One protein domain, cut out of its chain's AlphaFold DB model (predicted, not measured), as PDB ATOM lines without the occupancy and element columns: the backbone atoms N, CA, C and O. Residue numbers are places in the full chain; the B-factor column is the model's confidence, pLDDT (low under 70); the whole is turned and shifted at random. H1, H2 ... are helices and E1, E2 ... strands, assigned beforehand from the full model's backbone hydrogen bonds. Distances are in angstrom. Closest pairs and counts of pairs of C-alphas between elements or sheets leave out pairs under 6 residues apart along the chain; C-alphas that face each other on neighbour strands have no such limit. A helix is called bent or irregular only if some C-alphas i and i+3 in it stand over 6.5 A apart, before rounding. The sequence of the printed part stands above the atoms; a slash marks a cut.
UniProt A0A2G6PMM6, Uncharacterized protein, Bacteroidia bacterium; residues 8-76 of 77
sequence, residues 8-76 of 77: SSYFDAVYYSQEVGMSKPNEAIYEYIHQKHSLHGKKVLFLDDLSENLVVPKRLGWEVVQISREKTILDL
ATOM      1  N   SER A   8      20.565 -29.417  50.356       93.44
ATOM      2  CA  SER A   8      19.269 -29.382  49.668       93.44
ATOM      3  C   SER A   8      18.055 -29.315  50.593       93.44
ATOM      4  O   SER A   8      16.977 -28.968  50.140       93.44
ATOM      5  N   SER A   9      18.197 -29.608  51.886       95.50
ATOM      6  CA  SER A   9      17.088 -29.459  52.835       95.50
ATOM      7  C   SER A   9      16.796 -28.007  53.235       95.50
ATOM      8  O   SER A   9      15.792 -27.767  53.903       95.50
ATOM      9  N   TYR A  10      17.665 -27.062  52.861       95.31
ATOM     10  CA  TYR A  10      17.543 -25.637  53.186       95.31
ATOM     11  C   TYR A  10      17.103 -24.771  51.997       95.31
ATOM     12  O   TYR A  10      16.888 -23.576  52.177       95.31
ATOM     13  N   PHE A  11      16.984 -25.346  50.797       96.31
ATOM     14  CA  PHE A  11      16.700 -24.616  49.560       96.31
ATOM     15  C   PHE A  11      15.659 -25.356  48.724       96.31
ATOM     16  O   PHE A  11      15.643 -26.584  48.706       96.31
ATOM     17  N   ASP A  12      14.848 -24.620  47.963       96.12
ATOM     18  CA  ASP A  12      13.898 -25.213  47.011       96.12
ATOM     19  C   ASP A  12      14.607 -25.950  45.861       96.12
ATOM     20  O   ASP A  12      14.095 -26.929  45.320       96.12
ATOM     21  N   ALA A  13      15.802 -25.484  45.486       95.56
ATOM     22  CA  ALA A  13      16.660 -26.110  44.488       95.56
ATOM     23  C   ALA A  13      18.139 -25.820  44.782       95.56
ATOM     24  O   ALA A  13      18.488 -24.758  45.297       95.56
ATOM     25  N   VAL A  14      19.014 -26.760  44.418       96.19
ATOM     26  CA  VAL A  14      20.472 -26.611  44.506       96.19
ATOM     27  C   VAL A  14      21.077 -27.002  43.167       96.19
ATOM     28  O   VAL A  14      20.740 -28.051  42.627       96.19
ATOM     29  N   TYR A  15      21.974 -26.164  42.648       96.06
ATOM     30  CA  TYR A  15      22.647 -26.380  41.370       96.06
ATOM     31  C   TYR A  15      24.157 -26.390  41.579       96.06
ATOM     32  O   TYR A  15      24.746 -25.375  41.957       96.06
ATOM     33  N   TYR A  16      24.786 -27.534  41.321       95.75
ATOM     34  CA  TYR A  16      26.236 -27.677  41.383       95.75
ATOM     35  C   TYR A  16      26.830 -27.527  39.985       95.75
ATOM     36  O   TYR A  16      26.411 -28.225  39.063       95.75
ATOM     37  N   SER A  17      27.835 -26.663  39.821       95.69
ATOM     38  CA  SER A  17      28.447 -26.376  38.510       95.69
ATOM     39  C   SER A  17      28.936 -27.632  37.785       95.69
ATOM     40  O   SER A  17      28.739 -27.766  36.582       95.69
ATOM     41  N   GLN A  18      29.508 -28.581  38.528       96.50
ATOM     42  CA  GLN A  18      29.959 -29.880  38.019       96.50
ATOM     43  C   GLN A  18      28.830 -30.762  37.460       96.50
ATOM     44  O   GLN A  18      29.064 -31.538  36.542       96.50
ATOM     45  N   GLU A  19      27.614 -30.646  37.998       95.12
ATOM     46  CA  GLU A  19      26.463 -31.458  37.591       95.12
ATOM     47  C   GLU A  19      25.749 -30.839  36.391       95.12
ATOM     48  O   GLU A  19      25.253 -31.556  35.527       95.12
ATOM     49  N   VAL A  20      25.713 -29.504  36.324       95.06
ATOM     50  CA  VAL A  20      25.030 -28.774  35.246       95.06
ATOM     51  C   VAL A  20      25.952 -28.355  34.099       95.06
ATOM     52  O   VAL A  20      25.468 -27.858  33.088       95.06
ATOM     53  N   GLY A  21      27.272 -28.520  34.237       97.31
ATOM     54  CA  GLY A  21      28.258 -28.162  33.207       97.31
ATOM     55  C   GLY A  21      28.366 -26.659  32.924       97.31
ATOM     56  O   GLY A  21      28.924 -26.261  31.906       97.31
ATOM     57  N   MET A  22      27.829 -25.819  33.809       97.56
ATOM     58  CA  MET A  22      27.808 -24.363  33.686       97.56
ATOM     59  C   MET A  22      28.352 -23.748  34.973       97.56
ATOM     60  O   MET A  22      28.034 -24.200  36.075       97.56
ATOM     61  N   SER A  23      29.162 -22.703  34.852       96.81
ATOM     62  CA  SER A  23      29.772 -22.033  35.996       96.81
ATOM     63  C   SER A  23      29.674 -20.526  35.875       96.81
ATOM     64  O   SER A  23      29.681 -19.951  34.791       96.81
ATOM     65  N   LYS A  24      29.626 -19.869  37.025       97.75
ATOM     66  CA  LYS A  24      29.808 -18.425  37.108       97.75
ATOM     67  C   LYS A  24      31.264 -18.068  36.733       97.75
ATOM     68  O   LYS A  24      32.147 -18.891  36.986       97.75
ATOM     69  N   PRO A  25      31.526 -16.894  36.129       97.94
ATOM     70  CA  PRO A  25      30.576 -15.836  35.770       97.94
ATOM     71  C   PRO A  25      29.949 -16.004  34.369       97.94
ATOM     72  O   PRO A  25      29.405 -15.037  33.840       97.94
ATOM     73  N   ASN A  26      30.016 -17.188  33.745       98.00
ATOM     74  CA  ASN A  26      29.426 -17.400  32.420       98.00
ATOM     75  C   ASN A  26      27.910 -17.148  32.455       98.00
ATOM     76  O   ASN A  26      27.224 -17.604  33.363       98.00
ATOM     77  N   GLU A  27      27.387 -16.439  31.459       97.88
ATOM     78  CA  GLU A  27      25.979 -16.044  31.385       97.88
ATOM     79  C   GLU A  27      25.006 -17.233  31.394       97.88
ATOM     80  O   GLU A  27      23.940 -17.148  32.008       97.88
ATOM     81  N   ALA A  28      25.426 -18.373  30.834       97.81
ATOM     82  CA  ALA A  28      24.594 -19.561  30.672       97.81
ATOM     83  C   ALA A  28      23.962 -20.060  31.983       97.81
ATOM     84  O   ALA A  28      22.790 -20.431  31.986       97.81
ATOM     85  N   ILE A  29      24.690 -20.034  33.113       98.06
ATOM     86  CA  ILE A  29      24.120 -20.493  34.393       98.06
ATOM     87  C   ILE A  29      23.008 -19.558  34.875       98.06
ATOM     88  O   ILE A  29      21.988 -20.021  35.380       98.06
ATOM     89  N   TYR A  30      23.171 -18.247  34.706       98.06
ATOM     90  CA  TYR A  30      22.205 -17.268  35.197       98.06
ATOM     91  C   TYR A  30      20.929 -17.283  34.361       98.06
ATOM     92  O   TYR A  30      19.836 -17.303  34.926       98.06
ATOM     93  N   GLU A  31      21.057 -17.346  33.035       96.81
ATOM     94  CA  GLU A  31      19.914 -17.470  32.125       96.81
ATOM     95  C   GLU A  31      19.164 -18.783  32.336       96.81
ATOM     96  O   GLU A  31      17.933 -18.780  32.421       96.81
ATOM     97  N   TYR A  32      19.897 -19.891  32.500       97.25
ATOM     98  CA  TYR A  32      19.309 -21.187  32.816       97.25
ATOM     99  C   TYR A  32      18.439 -21.104  34.075       97.25
ATOM    100  O   TYR A  32      17.274 -21.499  34.040       97.25
ATOM    101  N   ILE A  33      18.956 -20.528  35.166       97.06
ATOM    102  CA  ILE A  33      18.197 -20.344  36.412       97.06
ATOM    103  C   ILE A  33      17.013 -19.393  36.219       97.06
ATOM    104  O   ILE A  33      15.906 -19.697  36.673       97.06
ATOM    105  N   HIS A  34      17.215 -18.273  35.519       96.38
ATOM    106  CA  HIS A  34      16.172 -17.281  35.258       96.38
ATOM    107  C   HIS A  34      14.966 -17.896  34.544       96.38
ATOM    108  O   HIS A  34      13.819 -17.685  34.946       96.38
ATOM    109  N   GLN A  35      15.229 -18.706  33.519       96.25
ATOM    110  CA  GLN A  35      14.200 -19.389  32.744       96.25
ATOM    111  C   GLN A  35      13.596 -20.561  33.520       96.25
ATOM    112  O   GLN A  35      12.372 -20.655  33.631       96.25
ATOM    113  N   LYS A  36      14.430 -21.423  34.119       96.81
ATOM    114  CA  LYS A  36      13.996 -22.625  34.848       96.81
ATOM    115  C   LYS A  36      13.014 -22.303  35.974       96.81
ATOM    116  O   LYS A  36      12.076 -23.066  36.191       96.81
ATOM    117  N   HIS A  37      13.210 -21.170  36.648       96.25
ATOM    118  CA  HIS A  37      12.349 -20.701  37.734       96.25
ATOM    119  C   HIS A  37      11.346 -19.618  37.309       96.25
ATOM    120  O   HIS A  37      10.638 -19.085  38.161       96.25
ATOM    121  N   SER A  38      11.246 -19.304  36.010       96.25
ATOM    122  CA  SER A  38      10.321 -18.291  35.477       96.25
ATOM    123  C   SER A  38      10.412 -16.951  36.224       96.25
ATOM    124  O   SER A  38       9.403 -16.373  36.629       96.25
ATOM    125  N   LEU A  39      11.638 -16.454  36.425       95.62
ATOM    126  CA  LEU A  39      11.923 -15.274  37.252       95.62
ATOM    127  C   LEU A  39      11.615 -13.933  36.561       95.62
ATOM    128  O   LEU A  39      11.864 -12.872  37.132       95.62
ATOM    129  N   HIS A  40      11.038 -13.953  35.359       92.31
ATOM    130  CA  HIS A  40      10.620 -12.748  34.645       92.31
ATOM    131  C   HIS A  40       9.637 -11.918  35.488       92.31
ATOM    132  O   HIS A  40       8.614 -12.417  35.964       92.31
ATOM    133  N   GLY A  41       9.962 -10.639  35.689       92.56
ATOM    134  CA  GLY A  41       9.168  -9.718  36.510       92.56
ATOM    135  C   GLY A  41       9.181 -10.022  38.015       92.56
ATOM    136  O   GLY A  41       8.437  -9.393  38.768       92.56
ATOM    137  N   LYS A  42       9.997 -10.979  38.478       96.19
ATOM    138  CA  LYS A  42      10.187 -11.264  39.903       96.19
ATOM    139  C   LYS A  42      11.314 -10.406  40.463       96.19
ATOM    140  O   LYS A  42      12.304 -10.142  39.787       96.19
ATOM    141  N   LYS A  43      11.179 -10.015  41.731       96.88
ATOM    142  CA  LYS A  43      12.301  -9.465  42.492       96.88
ATOM    143  C   LYS A  43      13.226 -10.613  42.878       96.88
ATOM    144  O   LYS A  43      12.771 -11.581  43.485       96.88
ATOM    145  N   VAL A  44      14.495 -10.497  42.512       97.75
ATOM    146  CA  VAL A  44      15.529 -11.493  42.794       97.75
ATOM    147  C   VAL A  44      16.676 -10.784  43.492       97.75
ATOM    148  O   VAL A  44      17.164  -9.786  42.971       97.75
ATOM    149  N   LEU A  45      17.093 -11.306  44.645       97.12
ATOM    150  CA  LEU A  45      18.316 -10.900  45.328       97.12
ATOM    151  C   LEU A  45      19.376 -11.980  45.111       97.12
ATOM    152  O   LEU A  45      19.155 -13.144  45.447       97.12
ATOM    153  N   PHE A  46      20.523 -11.589  44.567       97.75
ATOM    154  CA  PHE A  46      21.665 -12.462  44.337       97.75
ATOM    155  C   PHE A  46      22.845 -12.063  45.220       97.75
ATOM    156  O   PHE A  46      23.227 -10.892  45.289       97.75
ATOM    157  N   LEU A  47      23.410 -13.063  45.894       97.62
ATOM    158  CA  LEU A  47      24.469 -12.922  46.885       97.62
ATOM    159  C   LEU A  47      25.688 -13.719  46.425       97.62
ATOM    160  O   LEU A  47      25.587 -14.926  46.211       97.62
ATOM    161  N   ASP A  48      26.826 -13.047  46.287       97.75
ATOM    162  CA  ASP A  48      28.101 -13.659  45.901       97.75
ATOM    163  C   ASP A  48      29.259 -12.852  46.485       97.75
ATOM    164  O   ASP A  48      29.115 -11.655  46.735       97.75
ATOM    165  N   ASP A  49      30.400 -13.487  46.718       97.38
ATOM    166  CA  ASP A  49      31.593 -12.823  47.235       97.38
ATOM    167  C   ASP A  49      32.492 -12.256  46.134       97.38
ATOM    168  O   ASP A  49      33.160 -11.236  46.345       97.38
ATOM    169  N   LEU A  50      32.462 -12.851  44.942       97.75
ATOM    170  CA  LEU A  50      33.266 -12.413  43.807       97.75
ATOM    171  C   LEU A  50      32.515 -11.375  42.974       97.75
ATOM    172  O   LEU A  50      31.398 -11.601  42.503       97.75
ATOM    173  N   SER A  51      33.150 -10.227  42.744       97.31
ATOM    174  CA  SER A  51      32.526  -9.117  42.022       97.31
ATOM    175  C   SER A  51      32.220  -9.464  40.562       97.31
ATOM    176  O   SER A  51      31.199  -9.007  40.043       97.31
ATOM    177  N   GLU A  52      33.019 -10.319  39.907       98.19
ATOM    178  CA  GLU A  52      32.735 -10.776  38.540       98.19
ATOM    179  C   GLU A  52      31.412 -11.552  38.424       98.19
ATOM    180  O   GLU A  52      30.722 -11.451  37.406       98.19
ATOM    181  N   ASN A  53      31.003 -12.265  39.478       98.44
ATOM    182  CA  ASN A  53      29.772 -13.054  39.489       98.44
ATOM    183  C   ASN A  53      28.518 -12.176  39.604       98.44
ATOM    184  O   ASN A  53      27.419 -12.616  39.287       98.44
ATOM    185  N   LEU A  54      28.662 -10.916  40.017       98.38
ATOM    186  CA  LEU A  54      27.537  -9.994  40.188       98.38
ATOM    187  C   LEU A  54      27.141  -9.293  38.885       98.38
ATOM    188  O   LEU A  54      26.055  -8.720  38.794       98.38
ATOM    189  N   VAL A  55      28.007  -9.328  37.866       98.25
ATOM    190  CA  VAL A  55      27.811  -8.573  36.622       98.25
ATOM    191  C   VAL A  55      26.590  -9.077  35.855       98.25
ATOM    192  O   VAL A  55      25.714  -8.281  35.520       98.25
ATOM    193  N   VAL A  56      26.505 -10.384  35.593       97.94
ATOM    194  CA  VAL A  56      25.407 -10.959  34.798       97.94
ATOM    195  C   VAL A  56      24.050 -10.847  35.511       97.94
ATOM    196  O   VAL A  56      23.132 -10.300  34.901       97.94
ATOM    197  N   PRO A  57      23.895 -11.249  36.791       98.06
ATOM    198  CA  PRO A  57      22.660 -11.030  37.552       98.06
ATOM    199  C   PRO A  57      22.145  -9.594  37.490       98.06
ATOM    200  O   PRO A  57      20.961  -9.364  37.248       98.06
ATOM    201  N   LYS A  58      23.045  -8.613  37.637       97.50
ATOM    202  CA  LYS A  58      22.682  -7.197  37.566       97.50
ATOM    203  C   LYS A  58      22.148  -6.811  36.183       97.50
ATOM    204  O   LYS A  58      21.190  -6.047  36.102       97.50
ATOM    205  N   ARG A  59      22.722  -7.348  35.097       96.56
ATOM    206  CA  ARG A  59      22.207  -7.141  33.725       96.56
ATOM    207  C   ARG A  59      20.837  -7.783  33.509       96.56
ATOM    208  O   ARG A  59      20.020  -7.208  32.802       96.56
ATOM    209  N   LEU A  60      20.570  -8.918  34.155       95.69
ATOM    210  CA  LEU A  60      19.261  -9.588  34.154       95.69
ATOM    211  C   LEU A  60      18.211  -8.881  35.033       95.69
ATOM    212  O   LEU A  60      17.096  -9.380  35.188       95.69
ATOM    213  N   GLY A  61      18.548  -7.726  35.618       96.44
ATOM    214  CA  GLY A  61      17.645  -6.939  36.455       96.44
ATOM    215  C   GLY A  61      17.507  -7.460  37.885       96.44
ATOM    216  O   GLY A  61      16.557  -7.087  38.570       96.44
ATOM    217  N   TRP A  62      18.416  -8.324  38.343       98.00
ATOM    218  CA  TRP A  62      18.425  -8.789  39.730       98.00
ATOM    219  C   TRP A  62      19.086  -7.740  40.623       98.00
ATOM    220  O   TRP A  62      20.029  -7.050  40.223       98.00
ATOM    221  N   GLU A  63      18.614  -7.645  41.860       97.62
ATOM    222  CA  GLU A  63      19.346  -6.957  42.913       97.62
ATOM    223  C   GLU A  63      20.561  -7.807  43.283       97.62
ATOM    224  O   GLU A  63      20.466  -9.024  43.442       97.62
ATOM    225  N   VAL A  64      21.723  -7.170  43.395       97.69
ATOM    226  CA  VAL A  64      22.980  -7.855  43.693       97.69
ATOM    227  C   VAL A  64      23.612  -7.259  44.931       97.69
ATOM    228  O   VAL A  64      23.665  -6.038  45.090       97.69
ATOM    229  N   VAL A  65      24.135  -8.119  45.792       97.06
ATOM    230  CA  VAL A  65      24.900  -7.706  46.961       97.06
ATOM    231  C   VAL A  65      26.164  -8.545  47.023       97.06
ATOM    232  O   VAL A  65      26.109  -9.771  47.107       97.06
ATOM    233  N   GLN A  66      27.306  -7.856  47.016       97.38
ATOM    234  CA  GLN A  66      28.575  -8.492  47.327       97.38
ATOM    235  C   GLN A  66      28.650  -8.757  48.830       97.38
ATOM    236  O   GLN A  66      28.520  -7.816  49.625       97.38
ATOM    237  N   ILE A  67      28.849 -10.019  49.201       96.69
ATOM    238  CA  ILE A  67      29.042 -10.449  50.588       96.69
ATOM    239  C   ILE A  67      30.506 -10.808  50.835       96.69
ATOM    240  O   ILE A  67      31.233 -11.194  49.932       96.69
ATOM    241  N   SER A  68      30.963 -10.670  52.069       96.06
ATOM    242  CA  SER A  68      32.299 -11.080  52.491       96.06
ATOM    243  C   SER A  68      32.235 -11.630  53.913       96.06
ATOM    244  O   SER A  68      31.158 -11.772  54.495       96.06
ATOM    245  N   ARG A  69      33.391 -11.943  54.505       93.81
ATOM    246  CA  ARG A  69      33.447 -12.344  55.917       93.81
ATOM    247  C   ARG A  69      33.038 -11.210  56.857       93.81
ATOM    248  O   ARG A  69      32.477 -11.468  57.912       93.81
ATOM    249  N   GLU A  70      33.326  -9.975  56.467       94.69
ATOM    250  CA  GLU A  70      33.070  -8.750  57.223       94.69
ATOM    251  C   GLU A  70      31.677  -8.173  56.945       94.69
ATOM    252  O   GLU A  70      31.166  -7.404  57.753       94.69
ATOM    253  N   LYS A  71      31.076  -8.530  55.803       92.38
ATOM    254  CA  LYS A  71      29.745  -8.083  55.388       92.38
ATOM    255  C   LYS A  71      28.892  -9.277  54.984       92.38
ATOM    256  O   LYS A  71      28.963  -9.764  53.857       92.38
ATOM    257  N   THR A  72      28.067  -9.734  55.909       93.69
ATOM    258  CA  THR A  72      27.245 -10.930  55.755       93.69
ATOM    259  C   THR A  72      25.821 -10.588  55.321       93.69
ATOM    260  O   THR A  72      25.411  -9.430  55.275       93.69
ATOM    261  N   ILE A  73      25.025 -11.622  55.044       91.62
ATOM    262  CA  ILE A  73      23.589 -11.463  54.790       91.62
ATOM    263  C   ILE A  73      22.835 -10.859  55.992       91.62
ATOM    264  O   ILE A  73      21.802 -10.231  55.799       91.62
ATOM    265  N   LEU A  74      23.351 -11.002  57.221       92.56
ATOM    266  CA  LEU A  74      22.718 -10.460  58.433       92.56
ATOM    267  C   LEU A  74      22.844  -8.934  58.537       92.56
ATOM    268  O   LEU A  74      22.115  -8.305  59.300       92.56
ATOM    269  N   ASP A  75      23.755  -8.346  57.763       91.94
ATOM    270  CA  ASP A  75      23.970  -6.902  57.705       91.94
ATOM    271  C   ASP A  75      23.026  -6.215  56.704       91.94
ATOM    272  O   ASP A  75      22.990  -4.985  56.623       91.94
ATOM    273  N   LEU A  76      22.252  -6.998  55.941       87.12
ATOM    274  CA  LEU A  76      21.221  -6.497  55.039       87.12
ATOM    275  C   LEU A  76      19.961  -6.193  55.860       87.12
ATOM    276  O   LEU A  76      19.396  -7.087  56.487       87.12
TER     277      LEU A  76
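What this domain is: This is residues 8 to 76 of the 77 residues of an uncharacterized protein of Bacteroidia bacterium (UniProt A0A2G6PMM6). Two short parallel strands, E1 and E2, lie side by side as a small two-stranded sheet, and H3 packs on them as it links the end of one to the start of the other. H2 lies between this unit and H1, a short helix that is the element farthest from the mean of the C-alphas, while residues 67 to 76 run on past the end of E2 and fold back. The 69 printed residues hold three named helices and two named strands in the order H1, H2, E1, H3, E2; the class is mixed, helices and strands, with 31 residues, under half, in named elements. The whole is compact, with a radius of gyration of the C-alphas of 12.4 A, and the C-alphas span 31 by 26 by 23 A.

Where its parts are: The printed part begins at Ser 8, C-alpha at (19.269, -29.382, 49.668). H1 is residues 17 to 20, 5.3 A from first to last C-alpha, and begins at (28.447, -26.376, 38.510). H2, residues 27 to 36, is the longest helix by residues, with 14.1 A. E1 is residues 45 to 48, with 10.2 A. H3, residues 51 to 59, has 13.4 A and is only just irregular: C-alphas 53 and 56 are 6.7 A apart. E2, residues 63 to 66, has 10.3 A and ends at (28.575, -8.492, 47.327).

How they stand to each other: E1 and E2 are parallel neighbours, with 23 degrees between their directions. The C-alphas of Leu 45 and Glu 63 face each other at 4.7 A. N 46 and O 63 are within hydrogen-bond range at 2.8 A, as are N 65 and O 46 at 3.0 A. E1, H3 and E2 form a strand-helix-strand unit, two parallel neighbour strands with a helix between them along the chain, and its crossover is right-handed. The closest C-alphas of H3 and E2 are those of Leu 54 and Val 64, 6.1 A apart; those of H3 and E1 are Leu 54 and Asp 48, at 6.8 A. H2 and H3 only just touch, only at their ends, with 3 pairs of C-alphas within 8 A; the closest are those of Glu 27 and Val 56, at 6.2 A. They run the same way at a steep tilt of 48 degrees. H1 touches no helix; it is only just apart from H2, with a closest distance between C-alphas of 8.4 A. In H2 every O i to N i+4 pair is within hydrogen-bond range; in H3 2 of 5 are, beside 4 of 6 O i to N i+3 pairs; H1 is too short for an O i to N i+4 pair.

The domain as a whole: The C-alphas farthest apart are those of Ser 38 and Glu 70, at 32.9 A. The printed part has no cut. The links from E1 to H3 and from H3 to E2 are tight; those from H1 to H2 and from H2 to E1 are short, and no link is long. The mean pLDDT of the printed part is 96.2, and no printed residue is under 70.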